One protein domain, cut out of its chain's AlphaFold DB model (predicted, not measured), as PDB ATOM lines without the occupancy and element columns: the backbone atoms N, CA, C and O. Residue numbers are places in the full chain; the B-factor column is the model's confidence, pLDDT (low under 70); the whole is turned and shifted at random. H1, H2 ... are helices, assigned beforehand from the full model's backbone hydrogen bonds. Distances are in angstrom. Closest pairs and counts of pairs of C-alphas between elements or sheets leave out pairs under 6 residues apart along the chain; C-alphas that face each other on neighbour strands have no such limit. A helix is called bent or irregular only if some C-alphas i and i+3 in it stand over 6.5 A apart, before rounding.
ATOM      1  N   THR A  37     -37.795  22.559 -11.910       83.50
ATOM      2  CA  THR A  37     -38.502  23.202 -10.798       83.50
ATOM      3  C   THR A  37     -39.713  22.350 -10.456       83.50
ATOM      4  O   THR A  37     -40.563  22.123 -11.314       83.50
ATOM      5  N   PHE A  38     -39.780  21.867  -9.216       82.25
ATOM      6  CA  PHE A  38     -40.934  21.133  -8.705       82.25
ATOM      7  C   PHE A  38     -41.798  22.060  -7.861       82.25
ATOM      8  O   PHE A  38     -41.303  22.747  -6.971       82.25
ATOM      9  N   TRP A  39     -43.098  22.041  -8.127       86.88
ATOM     10  CA  TRP A  39     -44.105  22.637  -7.265       86.88
ATOM     11  C   TRP A  39     -45.140  21.569  -6.944       86.88
ATOM     12  O   TRP A  39     -45.639  20.900  -7.849       86.88
ATOM     13  N   ILE A  40     -45.444  21.395  -5.662       87.06
ATOM     14  CA  ILE A  40     -46.446  20.438  -5.202       87.06
ATOM     15  C   ILE A  40     -47.530  21.238  -4.501       87.06
ATOM     16  O   ILE A  40     -47.244  22.010  -3.586       87.06
ATOM     17  N   THR A  41     -48.771  21.088  -4.956       90.38
ATOM     18  CA  THR A  41     -49.887  21.824  -4.367       90.38
ATOM     19  C   THR A  41     -50.290  21.208  -3.022       90.38
ATOM     20  O   THR A  41     -50.118  19.997  -2.830       90.38
ATOM     21  N   PRO A  42     -50.848  21.992  -2.084       88.69
ATOM     22  CA  PRO A  42     -51.335  21.463  -0.809       88.69
ATOM     23  C   PRO A  42     -52.344  20.316  -0.977       88.69
ATOM     24  O   PRO A  42     -52.325  19.341  -0.226       88.69
ATOM     25  N   GLU A  43     -53.181  20.376  -2.011       89.06
ATOM     26  CA  GLU A  43     -54.169  19.341  -2.329       89.06
ATOM     27  C   GLU A  43     -53.477  18.035  -2.731       89.06
ATOM     28  O   GLU A  43     -53.866  16.960  -2.266       89.06
ATOM     29  N   ALA A  44     -52.412  18.121  -3.535       87.62
ATOM     30  CA  ALA A  44     -51.611  16.966  -3.920       87.62
ATOM     31  C   ALA A  44     -50.892  16.343  -2.714       87.62
ATOM     32  O   ALA A  44     -50.857  15.117  -2.606       87.62
ATOM     33  N   LEU A  45     -50.393  17.166  -1.780       89.50
ATOM     34  CA  LEU A  45     -49.820  16.688  -0.514       89.50
ATOM     35  C   LEU A  45     -50.863  15.921   0.309       89.50
ATOM     36  O   LEU A  45     -50.606  14.800   0.745       89.50
ATOM     37  N   SER A  46     -52.061  16.490   0.470       88.88
ATOM     38  CA  SER A  46     -53.142  15.866   1.246       88.88
ATOM     39  C   SER A  46     -53.667  14.567   0.618       88.88
ATOM     40  O   SER A  46     -54.083  13.657   1.331       88.88
ATOM     41  N   SER A  47     -53.587  14.448  -0.710       89.81
ATOM     42  CA  SER A  47     -54.082  13.300  -1.484       89.81
ATOM     43  C   SER A  47     -52.995  12.269  -1.816       89.81
ATOM     44  O   SER A  47     -53.223  11.344  -2.603       89.81
ATOM     45  N   TRP A  48     -51.788  12.418  -1.265       91.12
ATOM     46  CA  TRP A  48     -50.661  11.538  -1.580       91.12
ATOM     47  C   TRP A  48     -50.821  10.131  -0.988       91.12
ATOM     48  O   TRP A  48     -50.499   9.125  -1.626       91.12
ATOM     49  N   GLN A  49     -51.343  10.043   0.236       89.19
ATOM     50  CA  GLN A  49     -51.630   8.763   0.879       89.19
ATOM     51  C   GLN A  49     -52.967   8.208   0.392       89.19
ATOM     52  O   GLN A  49     -53.910   8.952   0.121       89.19
ATOM     53  N   ALA A  50     -53.058   6.884   0.271       87.62
ATOM     54  CA  ALA A  50     -54.314   6.270  -0.130       87.62
ATOM     55  C   ALA A  50     -55.365   6.423   0.986       87.62
ATOM     56  O   ALA A  50     -55.037   6.239   2.163       87.62
ATOM     57  N   PRO A  51     -56.635   6.702   0.643       85.56
ATOM     58  CA  PRO A  51     -57.702   6.709   1.630       85.56
ATOM     59  C   PRO A  51     -57.873   5.311   2.232       85.56
ATOM     60  O   PRO A  51     -57.756   4.293   1.541       85.56
ATOM     61  N   LYS A  52     -58.184   5.263   3.532       85.56
ATOM     62  CA  LYS A  52     -58.468   4.001   4.220       85.56
ATOM     63  C   LYS A  52     -59.682   3.335   3.581       85.56
ATOM     64  O   LYS A  52     -60.759   3.918   3.485       85.56
ATOM     65  N   ARG A  53     -59.508   2.085   3.169       82.25
ATOM     66  CA  ARG A  53     -60.567   1.252   2.610       82.25
ATOM     67  C   ARG A  53     -61.474   0.757   3.737       82.25
ATOM     68  O   ARG A  53     -60.983   0.237   4.736       82.25
ATOM     69  N   ARG A  61     -51.453   1.370   0.183       83.00
ATOM     70  CA  ARG A  61     -50.437   2.245   0.797       83.00
ATOM     71  C   ARG A  61     -50.242   3.559   0.035       83.00
ATOM     72  O   ARG A  61     -49.869   4.560   0.633       83.00
ATOM     73  N   TYR A  62     -50.504   3.556  -1.270       89.00
ATOM     74  CA  TYR A  62     -50.270   4.687  -2.169       89.00
ATOM     75  C   TYR A  62     -51.558   5.063  -2.895       89.00
ATOM     76  O   TYR A  62     -52.305   4.171  -3.308       89.00
ATOM     77  N   SER A  63     -51.815   6.364  -3.045       90.81
ATOM     78  CA  SER A  63     -52.941   6.847  -3.843       90.81
ATOM     79  C   SER A  63     -52.672   6.680  -5.340       90.81
ATOM     80  O   SER A  63     -51.529   6.511  -5.775       90.81
ATOM     81  N   GLU A  64     -53.727   6.745  -6.154       88.81
ATOM     82  CA  GLU A  64     -53.567   6.752  -7.613       88.81
ATOM     83  C   GLU A  64     -52.771   7.971  -8.090       88.81
ATOM     84  O   GLU A  64     -51.965   7.842  -9.004       88.81
ATOM     85  N   LEU A  65     -52.926   9.117  -7.415       90.19
ATOM     86  CA  LEU A  65     -52.168  10.334  -7.695       90.19
ATOM     87  C   LEU A  65     -50.661  10.106  -7.526       90.19
ATOM     88  O   LEU A  65     -49.884  10.507  -8.391       90.19
ATOM     89  N   ALA A  66     -50.237   9.440  -6.448       92.12
ATOM     90  CA  ALA A  66     -48.824   9.145  -6.211       92.12
ATOM     91  C   ALA A  66     -48.251   8.200  -7.285       92.12
ATOM     92  O   ALA A  66     -47.136   8.401  -7.772       92.12
ATOM     93  N   ILE A  67     -49.031   7.190  -7.691       92.88
ATOM     94  CA  ILE A  67     -48.654   6.256  -8.761       92.88
ATOM     95  C   ILE A  67     -48.557   6.979 -10.110       92.88
ATOM     96  O   ILE A  67     -47.553   6.830 -10.804       92.88
ATOM     97  N   GLU A  68     -49.569   7.767 -10.473       91.69
ATOM     98  CA  GLU A  68     -49.606   8.544 -11.716       91.69
ATOM     99  C   GLU A  68     -48.439   9.526 -11.777       91.69
ATOM    100  O   GLU A  68     -47.702   9.534 -12.760       91.69
ATOM    101  N   THR A  69     -48.203  10.279 -10.702       91.19
ATOM    102  CA  THR A  69     -47.102  11.247 -10.622       91.19
ATOM    103  C   THR A  69     -45.752  10.566 -10.835       91.19
ATOM    104  O   THR A  69     -44.947  11.035 -11.638       91.19
ATOM    105  N   ALA A  70     -45.507   9.432 -10.172       93.75
ATOM    106  CA  ALA A  70     -44.264   8.686 -10.334       93.75
ATOM    107  C   ALA A  70     -44.096   8.155 -11.768       93.75
ATOM    108  O   ALA A  70     -43.040   8.338 -12.374       93.75
ATOM    109  N   LEU A  71     -45.129   7.530 -12.343       93.75
ATOM    110  CA  LEU A  71     -45.061   7.005 -13.710       93.75
ATOM    111  C   LEU A  71     -44.862   8.121 -14.742       93.75
ATOM    112  O   LEU A  71     -44.007   7.986 -15.617       93.75
ATOM    113  N   MET A  72     -45.582   9.235 -14.608       91.62
ATOM    114  CA  MET A  72     -45.437  10.406 -15.473       91.62
ATOM    115  C   MET A  72     -44.035  10.999 -15.389       91.62
ATOM    116  O   MET A  72     -43.426  11.272 -16.421       91.62
ATOM    117  N   LEU A  73     -43.480  11.128 -14.181       91.00
ATOM    118  CA  LEU A  73     -42.114  11.600 -13.987       91.00
ATOM    119  C   LEU A  73     -41.102  10.691 -14.698       91.00
ATOM    120  O   LEU A  73     -40.215  11.169 -15.403       91.00
ATOM    121  N   GLY A  74     -41.269   9.373 -14.551       92.75
ATOM    122  CA  GLY A  74     -40.440   8.390 -15.241       92.75
ATOM    123  C   GLY A  74     -40.518   8.511 -16.762       92.75
ATOM    124  O   GLY A  74     -39.488   8.491 -17.428       92.75
ATOM    125  N   LEU A  75     -41.724   8.684 -17.307       91.44
ATOM    126  CA  LEU A  75     -41.951   8.829 -18.746       91.44
ATOM    127  C   LEU A  75     -41.344  10.120 -19.303       91.44
ATOM    128  O   LEU A  75     -40.621  10.068 -20.295       91.44
ATOM    129  N   VAL A  76     -41.591  11.259 -18.650       88.56
ATOM    130  CA  VAL A  76     -41.112  12.580 -19.095       88.56
ATOM    131  C   VAL A  76     -39.585  12.644 -19.112       88.56
ATOM    132  O   VAL A  76     -39.005  13.194 -20.046       88.56
ATOM    133  N   PHE A  77     -38.927  12.046 -18.116       88.19
ATOM    134  CA  PHE A  77     -37.464  12.037 -18.023       88.19
ATOM    135  C   PHE A  77     -36.797  10.809 -18.655       88.19
ATOM    136  O   PHE A  77     -35.576  10.687 -18.598       88.19
ATOM    137  N   GLY A  78     -37.566   9.892 -19.253       91.56
ATOM    138  CA  GLY A  78     -37.028   8.662 -19.845       91.56
ATOM    139  C   GLY A  78     -36.322   7.750 -18.833       91.56
ATOM    140  O   GLY A  78     -35.378   7.041 -19.183       91.56
ATOM    141  N   LEU A  79     -36.746   7.781 -17.569       94.00
ATOM    142  CA  LEU A  79     -36.128   7.042 -16.471       94.00
ATOM    143  C   LEU A  79     -36.717   5.637 -16.338       94.00
ATOM    144  O   LEU A  79     -37.922   5.414 -16.463       94.00
ATOM    145  N   ARG A  80     -35.860   4.668 -16.000       94.25
ATOM    146  CA  ARG A  80     -36.317   3.336 -15.572       94.25
ATOM    147  C   ARG A  80     -36.969   3.434 -14.193       94.25
ATOM    148  O   ARG A  80     -36.549   4.241 -13.376       94.25
ATOM    149  N   LEU A  81     -37.890   2.521 -13.869       95.81
ATOM    150  CA  LEU A  81     -38.674   2.582 -12.621       95.81
ATOM    151  C   LEU A  81     -37.837   2.726 -11.334       95.81
ATOM    152  O   LEU A  81     -38.237   3.455 -10.437       95.81
ATOM    153  N   ARG A  82     -36.658   2.091 -11.250       97.31
ATOM    154  CA  ARG A  82     -35.734   2.258 -10.107       97.31
ATOM    155  C   ARG A  82     -35.106   3.652 -10.040       97.31
ATOM    156  O   ARG A  82     -34.887   4.179  -8.957       97.31
ATOM    157  N   GLN A  83     -34.800   4.241 -11.193       97.25
ATOM    158  CA  GLN A  83     -34.288   5.609 -11.273       97.25
ATOM    159  C   GLN A  83     -35.391   6.614 -10.940       97.25
ATOM    160  O   GLN A  83     -35.129   7.576 -10.233       97.25
ATOM    161  N   THR A  84     -36.622   6.363 -11.391       96.69
ATOM    162  CA  THR A  84     -37.804   7.154 -11.033       96.69
ATOM    163  C   THR A  84     -38.051   7.152  -9.527       96.69
ATOM    164  O   THR A  84     -38.221   8.215  -8.941       96.69
ATOM    165  N   GLU A  85     -38.021   5.971  -8.899       97.00
ATOM    166  CA  GLU A  85     -38.108   5.809  -7.444       97.00
ATOM    167  C   GLU A  85     -37.027   6.646  -6.739       97.00
ATOM    168  O   GLU A  85     -37.347   7.499  -5.913       97.00
ATOM    169  N   GLY A  86     -35.757   6.482  -7.129       96.62
ATOM    170  CA  GLY A  86     -34.640   7.223  -6.537       96.62
ATOM    171  C   GLY A  86     -34.713   8.741  -6.744       96.62
ATOM    172  O   GLY A  86     -34.426   9.501  -5.816       96.62
ATOM    173  N   LEU A  87     -35.128   9.197  -7.931       94.50
ATOM    174  CA  LEU A  87     -35.322  10.618  -8.227       94.50
ATOM    175  C   LEU A  87     -36.418  11.205  -7.340       94.50
ATOM    176  O   LEU A  87     -36.207  12.252  -6.735       94.50
ATOM    177  N   LEU A  88     -37.567  10.535  -7.248       94.50
ATOM    178  CA  LEU A  88     -38.707  11.033  -6.489       94.50
ATOM    179  C   LEU A  88     -38.395  11.084  -4.987       94.50
ATOM    180  O   LEU A  88     -38.674  12.096  -4.350       94.50
ATOM    181  N   VAL A  89     -37.731  10.054  -4.445       95.69
ATOM    182  CA  VAL A  89     -37.229  10.060  -3.057       95.69
ATOM    183  C   VAL A  89     -36.288  11.242  -2.822       95.69
ATOM    184  O   VAL A  89     -36.430  11.964  -1.836       95.69
ATOM    185  N   SER A  90     -35.340  11.468  -3.733       94.56
ATOM    186  CA  SER A  90     -34.355  12.548  -3.595       94.56
ATOM    187  C   SER A  90     -35.003  13.930  -3.680       94.56
ATOM    188  O   SER A  90     -34.682  14.805  -2.878       94.56
ATOM    189  N   ALA A  91     -35.938  14.123  -4.613       92.88
ATOM    190  CA  ALA A  91     -36.659  15.378  -4.789       92.88
ATOM    191  C   ALA A  91     -37.508  15.717  -3.555       92.88
ATOM    192  O   ALA A  91     -37.387  16.814  -3.019       92.88
ATOM    193  N   LEU A  92     -38.297  14.762  -3.051       93.38
ATOM    194  CA  LEU A  92     -39.127  14.966  -1.859       93.38
ATOM    195  C   LEU A  92     -38.279  15.253  -0.614       93.38
ATOM    196  O   LEU A  92     -38.596  16.169   0.142       93.38
ATOM    197  N   LYS A  93     -37.147  14.553  -0.454       94.44
ATOM    198  CA  LYS A  93     -36.193  14.819   0.629       94.44
ATOM    199  C   LYS A  93     -35.607  16.230   0.551       94.44
ATOM    200  O   LYS A  93     -35.528  16.903   1.574       94.44
ATOM    201  N   LEU A  94     -35.214  16.692  -0.639       94.00
ATOM    202  CA  LEU A  94     -34.706  18.057  -0.842       94.00
ATOM    203  C   LEU A  94     -35.771  19.125  -0.568       94.00
ATOM    204  O   LEU A  94     -35.437  20.217  -0.121       94.00
ATOM    205  N   MET A  95     -37.043  18.801  -0.801       92.44
ATOM    206  CA  MET A  95     -38.180  19.666  -0.474       92.44
ATOM    207  C   MET A  95     -38.590  19.602   1.006       92.44
ATOM    208  O   MET A  95     -39.490  20.332   1.409       92.44
ATOM    209  N   GLY A  96     -37.963  18.740   1.818       93.69
ATOM    210  CA  GLY A  96     -38.322  18.551   3.226       93.69
ATOM    211  C   GLY A  96     -39.675  17.864   3.436       93.69
ATOM    212  O   GLY A  96     -40.308  18.065   4.469       93.69
ATOM    213  N   LEU A  97     -40.143  17.080   2.461       92.31
ATOM    214  CA  LEU A  97     -41.440  16.406   2.500       92.31
ATOM    215  C   LEU A  97     -41.285  14.937   2.908       92.31
ATOM    216  O   LEU A  97     -40.621  14.163   2.218       92.31
ATOM    217  N   ASP A  98     -41.962  14.537   3.986       90.75
ATOM    218  CA  ASP A  98     -42.031  13.139   4.437       90.75
ATOM    219  C   ASP A  98     -43.187  12.393   3.751       90.75
ATOM    220  O   ASP A  98     -44.219  12.065   4.340       90.75
ATOM    221  N   LEU A  99     -43.047  12.198   2.438       90.69
ATOM    222  CA  LEU A  99     -44.021  11.490   1.615       90.69
ATOM    223  C   LEU A  99     -43.480  10.126   1.184       90.69
ATOM    224  O   LEU A  99     -42.406  10.014   0.596       90.69
ATOM    225  N   ALA A 100     -44.262   9.073   1.428       91.62
ATOM    226  CA  ALA A 100     -43.896   7.718   1.028       91.62
ATOM    227  C   ALA A 100     -43.889   7.570  -0.504       91.62
ATOM    228  O   ALA A 100     -44.882   7.870  -1.168       91.62
ATOM    229  N   VAL A 101     -42.797   7.048  -1.062       94.25
ATOM    230  CA  VAL A 101     -42.638   6.837  -2.509       94.25
ATOM    231  C   VAL A 101     -42.963   5.387  -2.885       94.25
ATOM    232  O   VAL A 101     -42.438   4.472  -2.250       94.25
ATOM    233  N   PRO A 102     -43.797   5.141  -3.917       94.75
ATOM    234  CA  PRO A 102     -44.019   3.794  -4.428       94.75
ATOM    235  C   PRO A 102     -42.733   3.190  -5.002       94.75
ATOM    236  O   PRO A 102     -42.095   3.781  -5.871       94.75
ATOM    237  N   ASP A 103     -42.391   1.980  -4.562       94.88
ATOM    238  CA  ASP A 103     -41.232   1.254  -5.079       94.88
ATOM    239  C   ASP A 103     -41.440   0.791  -6.535       94.88
ATOM    240  O   ASP A 103     -42.566   0.620  -7.018       94.88
ATOM    241  N   HIS A 104     -40.345   0.526  -7.245       95.25
ATOM    242  CA  HIS A 104     -40.364   0.110  -8.648       95.25
ATOM    243  C   HIS A 104     -41.179  -1.166  -8.929       95.25
ATOM    244  O   HIS A 104     -41.693  -1.325 -10.040       95.25
ATOM    245  N   THR A 105     -41.325  -2.084  -7.969       94.44
ATOM    246  CA  THR A 105     -42.152  -3.293  -8.141       94.44
ATOM    247  C   THR A 105     -43.639  -2.960  -8.043       94.44
ATOM    248  O   THR A 105     -44.459  -3.504  -8.789       94.44
ATOM    249  N   THR A 106     -43.995  -2.031  -7.160       93.44
ATOM    250  CA  THR A 106     -45.335  -1.464  -7.040       93.44
ATOM    251  C   THR A 106     -45.684  -0.681  -8.301       93.44
ATOM    252  O   THR A 106     -46.713  -0.964  -8.914       93.44
ATOM    253  N   LEU A 107     -44.797   0.203  -8.768       94.62
ATOM    254  CA  LEU A 107     -44.977   0.936 -10.023       94.62
ATOM    255  C   LEU A 107     -45.155  -0.007 -11.217       94.62
ATOM    256  O   LEU A 107     -46.092   0.165 -11.987       94.62
ATOM    257  N   SER A 108     -44.326  -1.048 -11.342       93.56
ATOM    258  CA  SER A 108     -44.426  -2.034 -12.431       93.56
ATOM    259  C   SER A 108     -45.777  -2.756 -12.456       93.56
ATOM    260  O   SER A 108     -46.431  -2.845 -13.498       93.56
ATOM    261  N   ARG A 109     -46.240  -3.241 -11.295       91.75
ATOM    262  CA  ARG A 109     -47.541  -3.919 -11.177       91.75
ATOM    263  C   ARG A 109     -48.695  -2.981 -11.508       91.75
ATOM    264  O   ARG A 109     -49.622  -3.384 -12.206       91.75
ATOM    265  N   ARG A 110     -48.629  -1.741 -11.022       91.19
ATOM    266  CA  ARG A 110     -49.693  -0.745 -11.178       91.19
ATOM    267  C   ARG A 110     -49.744  -0.164 -12.585       91.19
ATOM    268  O   ARG A 110     -50.840  -0.004 -13.103       91.19
ATOM    269  N   ALA A 111     -48.602   0.032 -13.243       89.31
ATOM    270  CA  ALA A 111     -48.526   0.504 -14.626       89.31
ATOM    271  C   ALA A 111     -49.295  -0.393 -15.610       89.31
ATOM    272  O   ALA A 111     -49.835   0.097 -16.594       89.31
ATOM    273  N   ARG A 112     -49.398  -1.702 -15.335       84.62
ATOM    274  CA  ARG A 112     -50.127  -2.652 -16.194       84.62
ATOM    275  C   ARG A 112     -51.639  -2.416 -16.214       84.62
ATOM    276  O   ARG A 112     -52.284  -2.679 -17.221       84.62
ATOM    277  N   THR A 113     -52.199  -1.970 -15.094       80.81
ATOM    278  CA  THR A 113     -53.637  -1.701 -14.934       80.81
ATOM    279  C   THR A 113     -53.944  -0.210 -14.907       80.81
ATOM    280  O   THR A 113     -55.105   0.171 -14.765       80.81
ATOM    281  N   TRP A 114     -52.913   0.630 -14.993       75.38
ATOM    282  CA  TRP A 114     -53.050   2.071 -14.926       75.38
ATOM    283  C   TRP A 114     -53.804   2.563 -16.156       75.38
ATOM    284  O   TRP A 114     -53.420   2.317 -17.301       75.38
ATOM    285  N   ARG A 115     -54.901   3.267 -15.900       64.88
ATOM    286  CA  ARG A 115     -55.577   4.108 -16.877       64.88
ATOM    287  C   ARG A 115     -55.346   5.532 -16.401       64.88
ATOM    288  O   ARG A 115     -55.648   5.818 -15.245       64.88
ATOM    289  N   SER A 116     -54.791   6.384 -17.263       61.66
ATOM    290  CA  SER A 116     -54.638   7.808 -16.951       61.66
ATOM    291  C   SER A 116     -55.974   8.356 -16.458       61.66
ATOM    292  O   SER A 116     -56.987   8.220 -17.151       61.66
ATOM    293  N   MET A 117     -55.976   8.943 -15.259       51.88
ATOM    294  CA  MET A 117     -57.159   9.591 -14.687       51.88
ATOM    295  C   MET A 117     -57.562  10.805 -15.532       51.88
ATOM    296  O   MET A 117     -58.738  11.146 -15.628       51.88
ATOM    297  N   ASN A 118     -56.580  11.375 -16.234       49.78
ATOM    298  CA  ASN A 118     -56.729  12.392 -17.260       49.78
ATOM    299  C   ASN A 118     -56.686  11.757 -18.659       49.78
ATOM    300  O   ASN A 118     -55.839  12.107 -19.483       49.78
TER     301      ASN A 118
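Overview. This is residues 37 to 53 and 61 to 118 of the 261 residues of the protein "DDE family transposase" of Rhizobium sp. BK376 (UniProt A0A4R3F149). Three helices, H2, H3 and H4, pack crosswise at roughly right angles: the later part of H2 makes a corner with the first part of H3, while H4 packs on residues 67 to 71 of H2 and residues 81 to 85 of H3. The short H1 lies off to one side near the first residues of H2, reached by residues 37 to 41, and residues 95 to 103 fold back beside H3 to bring the chain to H4. The printed part has 75 residues with four named helices in the order H1, H2, H3, H4 and no named strand, and its class is all helix. It is compact, with a radius of gyration of the C-alphas of 11.8 A, and it is rounded in outline, spanning 31 by 30 by 22 A.

Along the chain. Begin at Thr 37, whose C-alpha stands at (-38.502, 23.202, -10.798), and go on to C-alpha 42 at (-51.335, 21.463, -0.809). There H1 begins, a helix of five residues, 42 to 46, measuring 6.2 A from first to last C-alpha. Past Arg 53 the numbering jumps to Arg 61, and soon after it you reach H2, residues 64 to 76, which runs 17.9 A from Glu 64 to Val 76. Four residues on, find C-alpha 81 at (-38.674, 2.582, -12.621); from there H3, residues 81 to 94, runs 19.8 A and is the longest helix by residues, with 14. Nine residues later comes H4, residues 104 to 111, with 10.1 A from its first to its last C-alpha, ending at (-48.526, 0.504, -14.626). None of the four helices is bent or irregular.

Arrangement. Start with H1 and look toward H2: they are close but not clearly touching, and their closest C-alphas, those of Ala 44 and Leu 65, are 7.7 A apart. H1 is apart from H3 and from H4. Now compare H2 with H3, which it touches with residues 70 to 74 alone. The closest C-alphas of H2 and H3 are those of Gly 74 and Thr 84, 5.1 A apart. The lines of H2 and H3 stand at 72 degrees, only just about perpendicular. H2 also touches H4, with residues 67 to 71 alone, and here the closest C-alphas are those of Ile 67 and Leu 107, at 6.6 A. H2 and H4 are about perpendicular, at 80 degrees. H3 touches H4 with residues 81 to 85 alone; look at Leu 81 and His 104, whose C-alphas are the closest of the two helices at 5.0 A. The lines of H3 and H4 stand at 71 degrees, only just about perpendicular. The helix packing is mostly crossed, and 0 of these 3 touching pairs are at a shallow tilt. In the backbone atoms of H1, H2, H3 and H4 you will find every O i to N i+4 pair within hydrogen-bond range.

Size, cuts and confidence. The two C-alphas farthest apart are those of Thr 37 and Arg 53, at 33.9 A, while the C-alphas of Thr 37 and Asn 118, the first and last printed, are 22.2 A apart. Residues 54 to 60 are not printed, and across this cut the C-alphas of Arg 53 and Arg 61 are 10.3 A apart. The link from H1 to H2 is the link across the cut. Of the links that are printed whole, H2 to H3 is tight and H3 to H4 is short but not tight. Read the B-factor column for the model's confidence: the mean pLDDT of the printed part is 89.2, and four residues, 115 to 118, are under 70.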